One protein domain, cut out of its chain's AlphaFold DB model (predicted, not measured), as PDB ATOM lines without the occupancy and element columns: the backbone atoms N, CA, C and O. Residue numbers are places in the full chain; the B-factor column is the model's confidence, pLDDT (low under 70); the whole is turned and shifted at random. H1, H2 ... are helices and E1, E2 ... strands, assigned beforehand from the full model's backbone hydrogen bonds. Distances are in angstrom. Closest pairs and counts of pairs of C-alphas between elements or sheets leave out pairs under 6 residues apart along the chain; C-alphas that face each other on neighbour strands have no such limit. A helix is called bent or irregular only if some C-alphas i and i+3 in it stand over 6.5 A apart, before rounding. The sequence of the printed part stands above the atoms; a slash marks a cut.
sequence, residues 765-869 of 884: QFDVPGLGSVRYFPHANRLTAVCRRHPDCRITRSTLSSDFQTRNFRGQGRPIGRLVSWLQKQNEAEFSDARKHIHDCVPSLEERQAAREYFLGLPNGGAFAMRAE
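Overview. This is residues 765 to 869 of the 884 residues of the protein "Hypothetical protein" of Symbiodinium sp. CCMP2592 (UniProt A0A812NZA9). A small twisted wall of four strands, E1 to E4, is covered by helices on one face and left bare on the other. H1 lies along that covered face, H4 packs near the E1 and E2 side and H2 near E4, while H3 crosses H1 on its side away from the sheet. The printed part has 105 residues, in chain order E1 E2 E3 E4 H1 H2 H3 H4; the sheet's order is E1 - E2 - E3 - E4, antiparallel throughout, and the class is mixed, helices and strands. It is compact, with a radius of gyration of the C-alphas of 13.3 A, and rounded, spanning 37 by 33 by 27 A.

Along the chain. Find C-alpha 765 at (5.140, 13.957, 57.759), where E1, residues 765 to 768, begins. Next come E2, residues 772 to 777, 16.6 A long, E3, residues 782 to 787, 16.4 A, and E4, residues 794 to 798, 13.8 A. H1, residues 815 to 827, starts at C-alpha 815, (19.064, 13.451, 52.516), and measures 20.7 A; it is irregular, with C-alphas 824 and 827 7.1 A apart. H2 holds residues 834 to 840, H3 residues 845 to 857, 18.4 A, and H4 residues 861 to 868, ending at C-alpha 868, (14.744, 13.376, 60.988).

Arrangement. Start at the sheet, a meander, each strand the antiparallel neighbour of the one before and a hairpin with it. Look for N 766 and O 774 at 2.8 A between E1 and E2, N 775 and O 784 at 2.8 A between E2 and E3, and N 783 and O 797 at 2.8 A between E3 and E4. The sheet is only just strongly twisted, its C-alphas up to 4.1 A off the best plane. H1, H2 and H4 on one face make two layers, helices over a sheet. H1 runs along the strands at a height over the sheet of 8.1 A; its closest C-alphas to E3 are those of Leu 819 and Ala 785, 5.8 A. H4 is on the same face as H1, at a height of 9.9 A. H2 is on the sheet, with the C-alphas of Ile 838 and Ile 795 of E4 closest, 6.5 A. H3 is not on the sheet; it touches H1 about perpendicular, at 82 degrees, with the C-alphas of Gly 817 and Arg 852 closest, 4.2 A. H3, with residues 855 to 856 alone, touches H4 only at the corner, the closest C-alphas being those of Leu 856 and Gly 862, 4.5 A. Every O i to N i+4 pair is within hydrogen-bond range in H2, H3 and H4, and 7 of 9 in H1.

Size, cuts and confidence. The C-alphas farthest apart are those of Phe 804 and Ala 829, 37.7 A. The printed part has no cut. The one long link is E4 to H1, residues 799 to 814, and within it residues 802 to 812 have pLDDT under 70, against a mean of 91.6 for the printed part.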
ATOM      1  N   GLN A 765       5.290  13.370  59.091       97.06
ATOM      2  CA  GLN A 765       5.140  13.957  57.759       97.06
ATOM      3  C   GLN A 765       5.330  15.472  57.835       97.06
ATOM      4  O   GLN A 765       4.723  16.132  58.674       97.06
ATOM      5  N   PHE A 766       6.145  16.007  56.933       98.00
ATOM      6  CA  PHE A 766       6.305  17.435  56.706       98.00
ATOM      7  C   PHE A 766       5.828  17.775  55.295       98.00
ATOM      8  O   PHE A 766       6.382  17.269  54.316       98.00
ATOM      9  N   ASP A 767       4.806  18.615  55.179       98.12
ATOM     10  CA  ASP A 767       4.301  19.060  53.882       98.12
ATOM     11  C   ASP A 767       5.170  20.200  53.349       98.12
ATOM     12  O   ASP A 767       5.344  21.232  53.995       98.12
ATOM     13  N   VAL A 768       5.733  20.009  52.157       97.94
ATOM     14  CA  VAL A 768       6.498  21.030  51.440       97.94
ATOM     15  C   VAL A 768       5.500  21.818  50.587       97.94
ATOM     16  O   VAL A 768       4.948  21.244  49.638       97.94
ATOM     17  N   PRO A 769       5.223  23.101  50.900       97.69
ATOM     18  CA  PRO A 769       4.151  23.861  50.264       97.69
ATOM     19  C   PRO A 769       4.232  23.818  48.740       97.69
ATOM     20  O   PRO A 769       5.285  24.055  48.155       97.69
ATOM     21  N   GLY A 770       3.119  23.457  48.098       96.88
ATOM     22  CA  GLY A 770       3.019  23.350  46.639       96.88
ATOM     23  C   GLY A 770       3.683  22.114  46.020       96.88
ATOM     24  O   GLY A 770       3.315  21.755  44.906       96.88
ATOM     25  N   LEU A 771       4.579  21.422  46.732       97.88
ATOM     26  CA  LEU A 771       5.443  20.400  46.139       97.88
ATOM     27  C   LEU A 771       5.133  18.956  46.580       97.88
ATOM     28  O   LEU A 771       5.411  18.013  45.847       97.88
ATOM     29  N   GLY A 772       4.542  18.733  47.749       97.69
ATOM     30  CA  GLY A 772       4.242  17.378  48.230       97.69
ATOM     31  C   GLY A 772       4.640  17.217  49.681       97.69
ATOM     32  O   GLY A 772       4.484  18.156  50.455       97.69
ATOM     33  N   SER A 773       5.141  16.046  50.072       97.88
ATOM     34  CA  SER A 773       5.511  15.812  51.469       97.88
ATOM     35  C   SER A 773       6.758  14.959  51.643       97.88
ATOM     36  O   SER A 773       7.084  14.106  50.820       97.88
ATOM     37  N   VAL A 774       7.471  15.198  52.741       98.19
ATOM     38  CA  VAL A 774       8.625  14.416  53.185       98.19
ATOM     39  C   VAL A 774       8.236  13.677  54.461       98.19
ATOM     40  O   VAL A 774       7.864  14.284  55.460       98.19
ATOM     41  N   ARG A 775       8.311  12.345  54.435       97.81
ATOM     42  CA  ARG A 775       7.942  11.457  55.545       97.81
ATOM     43  C   ARG A 775       9.176  10.830  56.173       97.81
ATOM     44  O   ARG A 775       9.939  10.152  55.483       97.81
ATOM     45  N   TYR A 776       9.352  11.008  57.476       97.50
ATOM     46  CA  TYR A 776      10.391  10.355  58.262       97.50
ATOM     47  C   TYR A 776       9.853   9.091  58.935       97.50
ATOM     48  O   TYR A 776       8.831   9.119  59.619       97.50
ATOM     49  N   PHE A 777      10.567   7.976  58.765       96.00
ATOM     50  CA  PHE A 777      10.280   6.706  59.429       96.00
ATOM     51  C   PHE A 777      11.398   6.383  60.433       96.00
ATOM     52  O   PHE A 777      12.393   5.757  60.042       96.00
ATOM     53  N   PRO A 778      11.245   6.744  61.726       93.12
ATOM     54  CA  PRO A 778      12.294   6.577  62.734       93.12
ATOM     55  C   PRO A 778      12.788   5.134  62.859       93.12
ATOM     56  O   PRO A 778      13.985   4.870  62.911       93.12
ATOM     57  N   HIS A 779      11.869   4.164  62.827       90.38
ATOM     58  CA  HIS A 779      12.205   2.744  62.980       90.38
ATOM     59  C   HIS A 779      13.036   2.177  61.824       90.38
ATOM     60  O   HIS A 779      13.800   1.235  62.019       90.38
ATOM     61  N   ALA A 780      12.879   2.740  60.625       91.19
ATOM     62  CA  ALA A 780      13.577   2.293  59.426       91.19
ATOM     63  C   ALA A 780      14.784   3.180  59.078       91.19
ATOM     64  O   ALA A 780      15.484   2.866  58.118       91.19
ATOM     65  N   ASN A 781      15.023   4.264  59.831       93.00
ATOM     66  CA  ASN A 781      16.044   5.273  59.544       93.00
ATOM     67  C   ASN A 781      16.025   5.702  58.067       93.00
ATOM     68  O   ASN A 781      17.039   5.638  57.370       93.00
ATOM     69  N   ARG A 782      14.841   6.070  57.563       95.69
ATOM     70  CA  ARG A 782      14.651   6.497  56.170       95.69
ATOM     71  C   ARG A 782      13.707   7.692  56.069       95.69
ATOM     72  O   ARG A 782      12.725   7.772  56.806       95.69
ATOM     73  N   LEU A 783      13.992   8.568  55.116       97.31
ATOM     74  CA  LEU A 783      13.140   9.664  54.668       97.31
ATOM     75  C   LEU A 783      12.566   9.321  53.291       97.31
ATOM     76  O   LEU A 783      13.259   8.745  52.452       97.31
ATOM     77  N   THR A 784      11.295   9.625  53.057       97.56
ATOM     78  CA  THR A 784      10.609   9.393  51.778       97.56
ATOM     79  C   THR A 784       9.932  10.674  51.324       97.56
ATOM     80  O   THR A 784       9.057  11.167  52.026       97.56
ATOM     81  N   ALA A 785      10.317  11.200  50.165       98.12
ATOM     82  CA  ALA A 785       9.587  12.281  49.513       98.12
ATOM     83  C   ALA A 785       8.475  11.696  48.640       98.12
ATOM     84  O   ALA A 785       8.711  10.731  47.911       98.12
ATOM     85  N   VAL A 786       7.278  12.268  48.727       98.00
ATOM     86  CA  VAL A 786       6.094  11.909  47.946       98.00
ATOM     87  C   VAL A 786       5.712  13.115  47.099       98.00
ATOM     88  O   VAL A 786       5.411  14.186  47.631       98.00
ATOM     89  N   CYS A 787       5.769  12.937  45.783       98.12
ATOM     90  CA  CYS A 787       5.446  13.955  44.792       98.12
ATOM     91  C   CYS A 787       3.937  14.225  44.778       98.12
ATOM     92  O   CYS A 787       3.132  13.302  44.914       98.12
ATOM     93  N   ARG A 788       3.546  15.493  44.621       97.62
ATOM     94  CA  ARG A 788       2.133  15.896  44.552       97.62
ATOM     95  C   ARG A 788       1.551  15.719  43.150       97.62
ATOM     96  O   ARG A 788       0.359  15.454  43.028       97.62
ATOM     97  N   ARG A 789       2.370  15.891  42.109       97.31
ATOM     98  CA  ARG A 789       1.937  15.872  40.702       97.31
ATOM     99  C   ARG A 789       1.600  14.470  40.194       97.31
ATOM    100  O   ARG A 789       0.643  14.310  39.443       97.31
ATOM    101  N   HIS A 790       2.385  13.465  40.573       97.12
ATOM    102  CA  HIS A 790       2.307  12.123  39.998       97.12
ATOM    103  C   HIS A 790       1.789  11.093  41.020       97.12
ATOM    104  O   HIS A 790       2.324  11.031  42.131       97.12
ATOM    105  N   PRO A 791       0.817  10.231  40.662       94.06
ATOM    106  CA  PRO A 791       0.379   9.146  41.538       94.06
ATOM    107  C   PRO A 791       1.521   8.142  41.765       94.06
ATOM    108  O   PRO A 791       2.295   7.853  40.853       94.06
ATOM    109  N   ASP A 792       1.643   7.642  42.997       93.50
ATOM    110  CA  ASP A 792       2.672   6.682  43.440       93.50
ATOM    111  C   ASP A 792       4.138   7.108  43.220       93.50
ATOM    112  O   ASP A 792       5.067   6.303  43.346       93.50
ATOM    113  N   CYS A 793       4.382   8.386  42.940       97.56
ATOM    114  CA  CYS A 793       5.716   8.900  42.692       97.56
ATOM    115  C   CYS A 793       6.404   9.274  44.009       97.56
ATOM    116  O   CYS A 793       6.069  10.266  44.662       97.56
ATOM    117  N   ARG A 794       7.368   8.446  44.422       97.38
ATOM    118  CA  ARG A 794       8.108   8.622  45.675       97.38
ATOM    119  C   ARG A 794       9.567   8.208  45.553       97.38
ATOM    120  O   ARG A 794       9.885   7.237  44.868       97.38
ATOM    121  N   ILE A 795      10.440   8.886  46.291       97.19
ATOM    122  CA  ILE A 795      11.865   8.553  46.400       97.19
ATOM    123  C   ILE A 795      12.278   8.446  47.871       97.19
ATOM    124  O   ILE A 795      11.872   9.248  48.710       97.19
ATOM    125  N   THR A 796      13.089   7.435  48.191       96.19
ATOM    126  CA  THR A 796      13.474   7.098  49.572       96.19
ATOM    127  C   THR A 796      14.983   7.198  49.764       96.19
ATOM    128  O   THR A 796      15.761   6.719  48.932       96.19
ATOM    129  N   ARG A 797      15.421   7.777  50.886       94.94
ATOM    130  CA  ARG A 797      16.833   7.885  51.279       94.94
ATOM    131  C   ARG A 797      17.043   7.476  52.735       94.94
ATOM    132  O   ARG A 797      16.182   7.702  53.581       94.94
ATOM    133  N   SER A 798      18.175   6.831  53.005       92.69
ATOM    134  CA  SER A 798      18.583   6.426  54.355       92.69
ATOM    135  C   SER A 798      19.042   7.645  55.155       92.69
ATOM    136  O   SER A 798      19.673   8.542  54.604       92.69
ATOM    137  N   THR A 799      18.752   7.669  56.454       92.81
ATOM    138  CA  THR A 799      19.279   8.666  57.401       92.81
ATOM    139  C   THR A 799      20.519   8.155  58.142       92.81
ATOM    140  O   THR A 799      21.155   8.913  58.874       92.81
ATOM    141  N   LEU A 800      20.899   6.884  57.945       87.94
ATOM    142  CA  LEU A 800      22.127   6.301  58.494       87.94
ATOM    143  C   LEU A 800      23.364   6.849  57.780       87.94
ATOM    144  O   LEU A 800      23.366   7.033  56.565       87.94
ATOM    145  N   SER A 801      24.449   7.047  58.527       76.31
ATOM    146  CA  SER A 801      25.731   7.429  57.940       76.31
ATOM    147  C   SER A 801      26.364   6.288  57.139       76.31
ATOM    148  O   SER A 801      26.287   5.123  57.541       76.31
ATOM    149  N   SER A 802      27.076   6.636  56.065       63.81
ATOM    150  CA  SER A 802      27.747   5.708  55.142       63.81
ATOM    151  C   SER A 802      28.757   4.754  55.794       63.81
ATOM    152  O   SER A 802      29.082   3.731  55.200       63.81
ATOM    153  N   ASP A 803      29.219   5.005  57.023       58.69
ATOM    154  CA  ASP A 803      30.140   4.089  57.721       58.69
ATOM    155  C   ASP A 803      29.562   2.678  57.914       58.69
ATOM    156  O   ASP A 803      30.315   1.706  57.961       58.69
ATOM    157  N   PHE A 804      28.232   2.548  57.980       52.16
ATOM    158  CA  PHE A 804      27.549   1.255  58.110       52.16
ATOM    159  C   PHE A 804      27.202   0.595  56.769       52.16
ATOM    160  O   PHE A 804      26.992  -0.617  56.720       52.16
ATOM    161  N   GLN A 805      27.142   1.360  55.678       50.72
ATOM    162  CA  GLN A 805      26.775   0.869  54.351       50.72
ATOM    163  C   GLN A 805      27.965   1.047  53.414       50.72
ATOM    164  O   GLN A 805      28.125   2.098  52.816       50.72
ATOM    165  N   THR A 806      28.805   0.007  53.349       48.09
ATOM    166  CA  THR A 806      29.847  -0.247  52.336       48.09
ATOM    167  C   THR A 806      30.633   0.982  51.840       48.09
ATOM    168  O   THR A 806      30.138   1.803  51.078       48.09
ATOM    169  N   ARG A 807      31.944   1.017  52.142       49.91
ATOM    170  CA  ARG A 807      32.974   2.013  51.724       49.91
ATOM    171  C   ARG A 807      32.993   2.470  50.239       49.91
ATOM    172  O   ARG A 807      33.844   3.278  49.885       49.91
ATOM    173  N   ASN A 808      32.121   1.956  49.374       52.34
ATOM    174  CA  ASN A 808      31.926   2.406  47.996       52.34
ATOM    175  C   ASN A 808      30.927   3.573  47.867       52.34
ATOM    176  O   ASN A 808      30.907   4.215  46.822       52.34
ATOM    177  N   PHE A 809      30.139   3.883  48.901       56.94
ATOM    178  CA  PHE A 809      29.274   5.065  48.923       56.94
ATOM    179  C   PHE A 809      29.999   6.229  49.608       56.94
ATOM    180  O   PHE A 809      29.768   6.518  50.783       56.94
ATOM    181  N   ARG A 810      30.922   6.885  48.889       55.59
ATOM    182  CA  ARG A 810      31.442   8.189  49.330       55.59
ATOM    183  C   ARG A 810      30.281   9.190  49.301       55.59
ATOM    184  O   ARG A 810      29.763   9.478  48.233       55.59
ATOM    185  N   GLY A 811      29.882   9.664  50.484       58.94
ATOM    186  CA  GLY A 811      29.049  10.852  50.670       58.94
ATOM    187  C   GLY A 811      27.597  10.728  50.215       58.94
ATOM    188  O   GLY A 811      27.191  11.443  49.316       58.94
ATOM    189  N   GLN A 812      26.761   9.913  50.876       67.50
ATOM    190  CA  GLN A 812      25.300  10.029  50.679       67.50
ATOM    191  C   GLN A 812      24.713  11.359  51.198       67.50
ATOM    192  O   GLN A 812      23.529  11.613  50.981       67.50
ATOM    193  N   GLY A 813      25.529  12.206  51.839       82.06
ATOM    194  CA  GLY A 813      25.107  13.510  52.334       82.06
ATOM    195  C   GLY A 813      24.022  13.422  53.390       82.06
ATOM    196  O   GLY A 813      23.713  12.346  53.919       82.06
ATOM    197  N   ARG A 814      23.427  14.571  53.691       92.00
ATOM    198  CA  ARG A 814      22.179  14.648  54.442       92.00
ATOM    199  C   ARG A 814      21.018  14.635  53.431       92.00
ATOM    200  O   ARG A 814      21.063  15.352  52.440       92.00
ATOM    201  N   PRO A 815      20.008  13.766  53.592       95.12
ATOM    202  CA  PRO A 815      19.064  13.451  52.516       95.12
ATOM    203  C   PRO A 815      18.081  14.572  52.135       95.12
ATOM    204  O   PRO A 815      17.508  14.494  51.049       95.12
ATOM    205  N   ILE A 816      17.841  15.581  52.980       97.50
ATOM    206  CA  ILE A 816      16.787  16.586  52.762       97.50
ATOM    207  C   ILE A 816      17.016  17.417  51.503       97.50
ATOM    208  O   ILE A 816      16.075  17.533  50.722       97.50
ATOM    209  N   GLY A 817      18.226  17.932  51.247       96.69
ATOM    210  CA  GLY A 817      18.464  18.769  50.066       96.69
ATOM    211  C   GLY A 817      18.152  18.020  48.774       96.69
ATOM    212  O   GLY A 817      17.418  18.519  47.927       96.69
ATOM    213  N   ARG A 818      18.586  16.754  48.671       96.25
ATOM    214  CA  ARG A 818      18.261  15.864  47.538       96.25
ATOM    215  C   ARG A 818      16.769  15.556  47.405       96.25
ATOM    216  O   ARG A 818      16.265  15.469  46.291       96.25
ATOM    217  N   LEU A 819      16.077  15.305  48.514       97.88
ATOM    218  CA  LEU A 819      14.651  14.970  48.496       97.88
ATOM    219  C   LEU A 819      13.789  16.177  48.106       97.88
ATOM    220  O   LEU A 819      12.815  16.019  47.376       97.88
ATOM    221  N   VAL A 820      14.148  17.372  48.575       98.25
ATOM    222  CA  VAL A 820      13.397  18.601  48.308       98.25
ATOM    223  C   VAL A 820      13.674  19.125  46.903       98.25
ATOM    224  O   VAL A 820      12.720  19.502  46.227       98.25
ATOM    225  N   SER A 821      14.914  19.067  46.407       97.81
ATOM    226  CA  SER A 821      15.203  19.443  45.015       97.81
ATOM    227  C   SER A 821      14.506  18.506  44.029       97.81
ATOM    228  O   SER A 821      13.908  18.961  43.059       97.81
ATOM    229  N   TRP A 822      14.446  17.204  44.335       98.19
ATOM    230  CA  TRP A 822      13.634  16.251  43.575       98.19
ATOM    231  C   TRP A 822      12.149  16.649  43.532       98.19
ATOM    232  O   TRP A 822      11.528  16.583  42.473       98.19
ATOM    233  N   LEU A 823      11.573  17.115  44.648       98.31
ATOM    234  CA  LEU A 823      10.195  17.623  44.675       98.31
ATOM    235  C   LEU A 823      10.034  18.931  43.879       98.31
ATOM    236  O   LEU A 823       9.028  19.094  43.190       98.31
ATOM    237  N   GLN A 824      10.997  19.854  43.937       98.19
ATOM    238  CA  GLN A 824      10.958  21.116  43.183       98.19
ATOM    239  C   GLN A 824      10.907  20.878  41.667       98.19
ATOM    240  O   GLN A 824      10.114  21.516  40.977       98.19
ATOM    241  N   LYS A 825      11.650  19.880  41.170       97.94
ATOM    242  CA  LYS A 825      11.682  19.521  39.745       97.94
ATOM    243  C   LYS A 825      10.410  18.865  39.214       97.94
ATOM    244  O   LYS A 825      10.263  18.709  38.010       97.94
ATOM    245  N   GLN A 826       9.446  18.499  40.065       97.12
ATOM    246  CA  GLN A 826       8.278  17.732  39.612       97.12
ATOM    247  C   GLN A 826       7.450  18.428  38.524       97.12
ATOM    248  O   GLN A 826       6.710  17.746  37.829       97.12
ATOM    249  N   ASN A 827       7.525  19.760  38.406       95.31
ATOM    250  CA  ASN A 827       6.757  20.552  37.441       95.31
ATOM    251  C   ASN A 827       7.499  20.788  36.118       95.31
ATOM    252  O   ASN A 827       6.902  21.323  35.185       95.31
ATOM    253  N   GLU A 828       8.763  20.379  36.006       96.88
ATOM    254  CA  GLU A 828       9.506  20.503  34.753       96.88
ATOM    255  C   GLU A 828       8.869  19.615  33.672       96.88
ATOM    256  O   GLU A 828       8.320  18.540  33.946       96.88
ATOM    257  N   ALA A 829       8.896  20.085  32.422       90.94
ATOM    258  CA  ALA A 829       8.270  19.387  31.298       90.94
ATOM    259  C   ALA A 829       8.915  18.014  31.023       90.94
ATOM    260  O   ALA A 829       8.251  17.096  30.536       90.94
ATOM    261  N   GLU A 830      10.194  17.860  31.379       93.00
ATOM    262  CA  GLU A 830      10.953  16.619  31.223       93.00
ATOM    263  C   GLU A 830      10.390  15.477  32.090       93.00
ATOM    264  O   GLU A 830      10.307  14.328  31.642       93.00
ATOM    265  N   PHE A 831       9.879  15.798  33.281       95.44
ATOM    266  CA  PHE A 831       9.311  14.838  34.227       95.44
ATOM    267  C   PHE A 831       7.786  14.780  34.106       95.44
ATOM    268  O   PHE A 831       7.058  15.060  35.050       95.44
ATOM    269  N   SER A 832       7.299  14.428  32.917       94.12
ATOM    270  CA  SER A 832       5.862  14.281  32.620       94.12
ATOM    271  C   SER A 832       5.217  13.026  33.220       94.12
ATOM    272  O   SER A 832       3.992  12.953  33.307       94.12
ATOM    273  N   ASP A 833       6.022  12.037  33.618       96.19
ATOM    274  CA  ASP A 833       5.555  10.800  34.237       96.19
ATOM    275  C   ASP A 833       6.344  10.459  35.515       96.19
ATOM    276  O   ASP A 833       7.481  10.897  35.726       96.19
ATOM    277  N   ALA A 834       5.732   9.639  36.379       96.00
ATOM    278  CA  ALA A 834       6.312   9.227  37.657       96.00
ATOM    279  C   ALA A 834       7.655   8.500  37.500       96.00
ATOM    280  O   ALA A 834       8.514   8.592  38.378       96.00
ATOM    281  N   ARG A 835       7.836   7.746  36.408       95.12
ATOM    282  CA  ARG A 835       9.009   6.898  36.189       95.12
ATOM    283  C   ARG A 835      10.225   7.753  35.846       95.12
ATOM    284  O   ARG A 835      11.261   7.565  36.479       95.12
ATOM    285  N   LYS A 836      10.086   8.700  34.919       95.88
ATOM    286  CA  LYS A 836      11.109   9.694  34.580       95.88
ATOM    287  C   LYS A 836      11.442  10.551  35.785       95.88
ATOM    288  O   LYS A 836      12.607  10.739  36.101       95.88
ATOM    289  N   HIS A 837      10.428  10.994  36.529       97.50
ATOM    290  CA  HIS A 837      10.671  11.767  37.743       97.50
ATOM    291  C   HIS A 837      11.496  10.967  38.764       97.50
ATOM    292  O   HIS A 837      12.452  11.495  39.317       97.50
ATOM    293  N   ILE A 838      11.208   9.678  38.983       96.12
ATOM    294  CA  ILE A 838      11.968   8.825  39.919       96.12
ATOM    295  C   ILE A 838      13.389   8.512  39.428       96.12
ATOM    296  O   ILE A 838      14.317   8.507  40.242       96.12
ATOM    297  N   HIS A 839      13.556   8.176  38.147       92.38
ATOM    298  CA  HIS A 839      14.804   7.607  37.627       92.38
ATOM    299  C   HIS A 839      15.740   8.628  36.977       92.38
ATOM    300  O   HIS A 839      16.952   8.452  37.081       92.38
ATOM    301  N   ASP A 840      15.197   9.688  36.379       95.50
ATOM    302  CA  ASP A 840      15.957  10.615  35.532       95.50
ATOM    303  C   ASP A 840      16.229  11.953  36.245       95.50
ATOM    304  O   ASP A 840      17.159  12.673  35.892       95.50
ATOM    305  N   CYS A 841      15.474  12.284  37.300       96.31
ATOM    306  CA  CYS A 841      15.698  13.501  38.079       96.31
ATOM    307  C   CYS A 841      16.962  13.381  38.946       96.31
ATOM    308  O   CYS A 841      16.928  12.852  40.065       96.31
ATOM    309  N   VAL A 842      18.074  13.927  38.447       94.75
ATOM    310  CA  VAL A 842      19.356  14.043  39.157       94.75
ATOM    311  C   VAL A 842      19.646  15.523  39.437       94.75
ATOM    312  O   VAL A 842      20.169  16.212  38.565       94.75
ATOM    313  N   PRO A 843      19.297  16.041  40.630       95.19
ATOM    314  CA  PRO A 843      19.545  17.439  40.962       95.19
ATOM    315  C   PRO A 843      21.043  17.742  41.094       95.19
ATOM    316  O   PRO A 843      21.794  16.916  41.626       95.19
ATOM    317  N   SER A 844      21.470  18.928  40.662       95.31
ATOM    318  CA  SER A 844      22.846  19.414  40.805       95.31
ATOM    319  C   SER A 844      23.209  19.673  42.280       95.31
ATOM    320  O   SER A 844      22.368  19.592  43.181       95.31
ATOM    321  N   LEU A 845      24.491  19.926  42.574       94.31
ATOM    322  CA  LEU A 845      24.918  20.306  43.929       94.31
ATOM    323  C   LEU A 845      24.259  21.619  44.373       94.31
ATOM    324  O   LEU A 845      23.686  21.664  45.459       94.31
ATOM    325  N   GLU A 846      24.293  22.633  43.510       96.12
ATOM    326  CA  GLU A 846      23.707  23.953  43.763       96.12
ATOM    327  C   GLU A 846      22.197  23.855  44.005       96.12
ATOM    328  O   GLU A 846      21.685  24.388  44.987       96.12
ATOM    329  N   GLU A 847      21.484  23.070  43.190       96.62
ATOM    330  CA  GLU A 847      20.046  22.838  43.361       96.62
ATOM    331  C   GLU A 847      19.722  22.174  44.703       96.62
ATOM    332  O   GLU A 847      18.706  22.481  45.324       96.62
ATOM    333  N   ARG A 848      20.574  21.262  45.187       96.38
ATOM    334  CA  ARG A 848      20.381  20.633  46.503       96.38
ATOM    335  C   ARG A 848      20.658  21.581  47.653       96.38
ATOM    336  O   ARG A 848      19.921  21.531  48.635       96.38
ATOM    337  N   GLN A 849      21.696  22.405  47.549       95.44
ATOM    338  CA  GLN A 849      22.011  23.420  48.554       95.44
ATOM    339  C   GLN A 849      20.866  24.434  48.651       95.44
ATOM    340  O   GLN A 849      20.307  24.614  49.732       95.44
ATOM    341  N   ALA A 850      20.402  24.959  47.514       96.69
ATOM    342  CA  ALA A 850      19.260  25.869  47.450       96.69
ATOM    343  C   ALA A 850      17.964  25.224  47.975       96.69
ATOM    344  O   ALA A 850      17.225  25.829  48.753       96.69
ATOM    345  N   ALA A 851      17.686  23.965  47.615       97.56
ATOM    346  CA  ALA A 851      16.519  23.240  48.118       97.56
ATOM    347  C   ALA A 851      16.578  22.986  49.632       97.56
ATOM    348  O   ALA A 851      15.545  22.990  50.307       97.56
ATOM    349  N   ARG A 852      17.780  22.766  50.174       97.38
ATOM    350  CA  ARG A 852      18.013  22.607  51.611       97.38
ATOM    351  C   ARG A 852      17.763  23.916  52.348       97.38
ATOM    352  O   ARG A 852      17.025  23.906  53.329       97.38
ATOM    353  N   GLU A 853      18.320  25.021  51.868       97.38
ATOM    354  CA  GLU A 853      18.084  26.358  52.425       97.38
ATOM    355  C   GLU A 853      16.599  26.722  52.389       97.38
ATOM    356  O   GLU A 853      16.035  27.103  53.416       97.38
ATOM    357  N   TYR A 854      15.935  26.484  51.252       98.00
ATOM    358  CA  TYR A 854      14.489  26.645  51.110       98.00
ATOM    359  C   TYR A 854      13.726  25.844  52.172       98.00
ATOM    360  O   TYR A 854      12.884  26.400  52.871       98.00
ATOM    361  N   PHE A 855      14.041  24.554  52.344       98.12
ATOM    362  CA  PHE A 855      13.371  23.707  53.332       98.12
ATOM    363  C   PHE A 855      13.610  24.171  54.771       98.12
ATOM    364  O   PHE A 855      12.683  24.164  55.579       98.12
ATOM    365  N   LEU A 856      14.836  24.578  55.110       97.12
ATOM    366  CA  LEU A 856      15.178  25.068  56.447       97.12
ATOM    367  C   LEU A 856      14.495  26.406  56.766       97.12
ATOM    368  O   LEU A 856      14.172  26.639  57.932       97.12
ATOM    369  N   GLY A 857      14.230  27.233  55.750       97.06
ATOM    370  CA  GLY A 857      13.473  28.481  55.865       97.06
ATOM    371  C   GLY A 857      11.960  28.300  56.038       97.06
ATOM    372  O   GLY A 857      11.279  29.248  56.431       97.06
ATOM    373  N   LEU A 858      11.411  27.104  55.788       97.62
ATOM    374  CA  LEU A 858       9.989  26.832  56.015       97.62
ATOM    375  C   LEU A 858       9.662  26.783  57.519       97.62
ATOM    376  O   LEU A 858      10.468  26.284  58.315       97.62
ATOM    377  N   PRO A 859       8.449  27.201  57.937       97.88
ATOM    378  CA  PRO A 859       7.999  27.050  59.317       97.88
ATOM    379  C   PRO A 859       8.139  25.598  59.792       97.88
ATOM    380  O   PRO A 859       7.600  24.680  59.180       97.88
ATOM    381  N   ASN A 860       8.870  25.382  60.890       97.00
ATOM    382  CA  ASN A 860       9.228  24.067  61.448       97.00
ATOM    383  C   ASN A 860      10.161  23.183  60.591       97.00
ATOM    384  O   ASN A 860      10.520  22.093  61.048       97.00
ATOM    385  N   GLY A 861      10.602  23.626  59.411       97.25
ATOM    386  CA  GLY A 861      11.476  22.853  58.522       97.25
ATOM    387  C   GLY A 861      12.825  22.537  59.166       97.25
ATOM    388  O   GLY A 861      13.242  21.378  59.212       97.25
ATOM    389  N   GLY A 862      13.455  23.531  59.801       96.62
ATOM    390  CA  GLY A 862      14.683  23.329  60.580       96.62
ATOM    391  C   GLY A 862      14.523  22.345  61.747       96.62
ATOM    392  O   GLY A 862      15.369  21.472  61.952       96.62
ATOM    393  N   ALA A 863      13.408  22.420  62.479       97.00
ATOM    394  CA  ALA A 863      13.130  21.515  63.595       97.00
ATOM    395  C   ALA A 863      12.889  20.069  63.124       97.00
ATOM    396  O   ALA A 863      13.376  19.130  63.757       97.00
ATOM    397  N   PHE A 864      12.184  19.889  62.003       97.44
ATOM    398  CA  PHE A 864      12.001  18.584  61.367       97.44
ATOM    399  C   PHE A 864      13.339  18.015  60.881       97.44
ATOM    400  O   PHE A 864      13.670  16.874  61.199       97.44
ATOM    401  N   ALA A 865      14.156  18.819  60.192       96.88
ATOM    402  CA  ALA A 865      15.462  18.400  59.685       96.88
ATOM    403  C   ALA A 865      16.409  17.934  60.800       96.88
ATOM    404  O   ALA A 865      17.064  16.903  60.657       96.88
ATOM    405  N   MET A 866      16.444  18.644  61.932       95.12
ATOM    406  CA  MET A 866      17.267  18.266  63.086       95.12
ATOM    407  C   MET A 866      16.835  16.954  63.755       95.12
ATOM    408  O   MET A 866      17.679  16.279  64.345       95.12
ATOM    409  N   ARG A 867      15.545  16.597  63.698       95.69
ATOM    410  CA  ARG A 867      15.033  15.330  64.249       95.69
ATOM    411  C   ARG A 867      15.169  14.168  63.271       95.69
ATOM    412  O   ARG A 867      15.506  13.061  63.684       95.69
ATOM    413  N   ALA A 868      14.857  14.414  62.001       96.12
ATOM    414  CA  ALA A 868      14.744  13.376  60.988       96.12
ATOM    415  C   ALA A 868      16.093  12.989  60.371       96.12
ATOM    416  O   ALA A 868      16.307  11.826  60.025       96.12
ATOM    417  N   GLU A 869      17.018  13.938  60.227       94.81
ATOM    418  CA  GLU A 869      18.370  13.657  59.753       94.81
ATOM    419  C   GLU A 869      19.330  13.380  60.909       94.81
ATOM    420  O   GLU A 869      19.148  13.821  62.042       94.81
TER     421      GLU A 869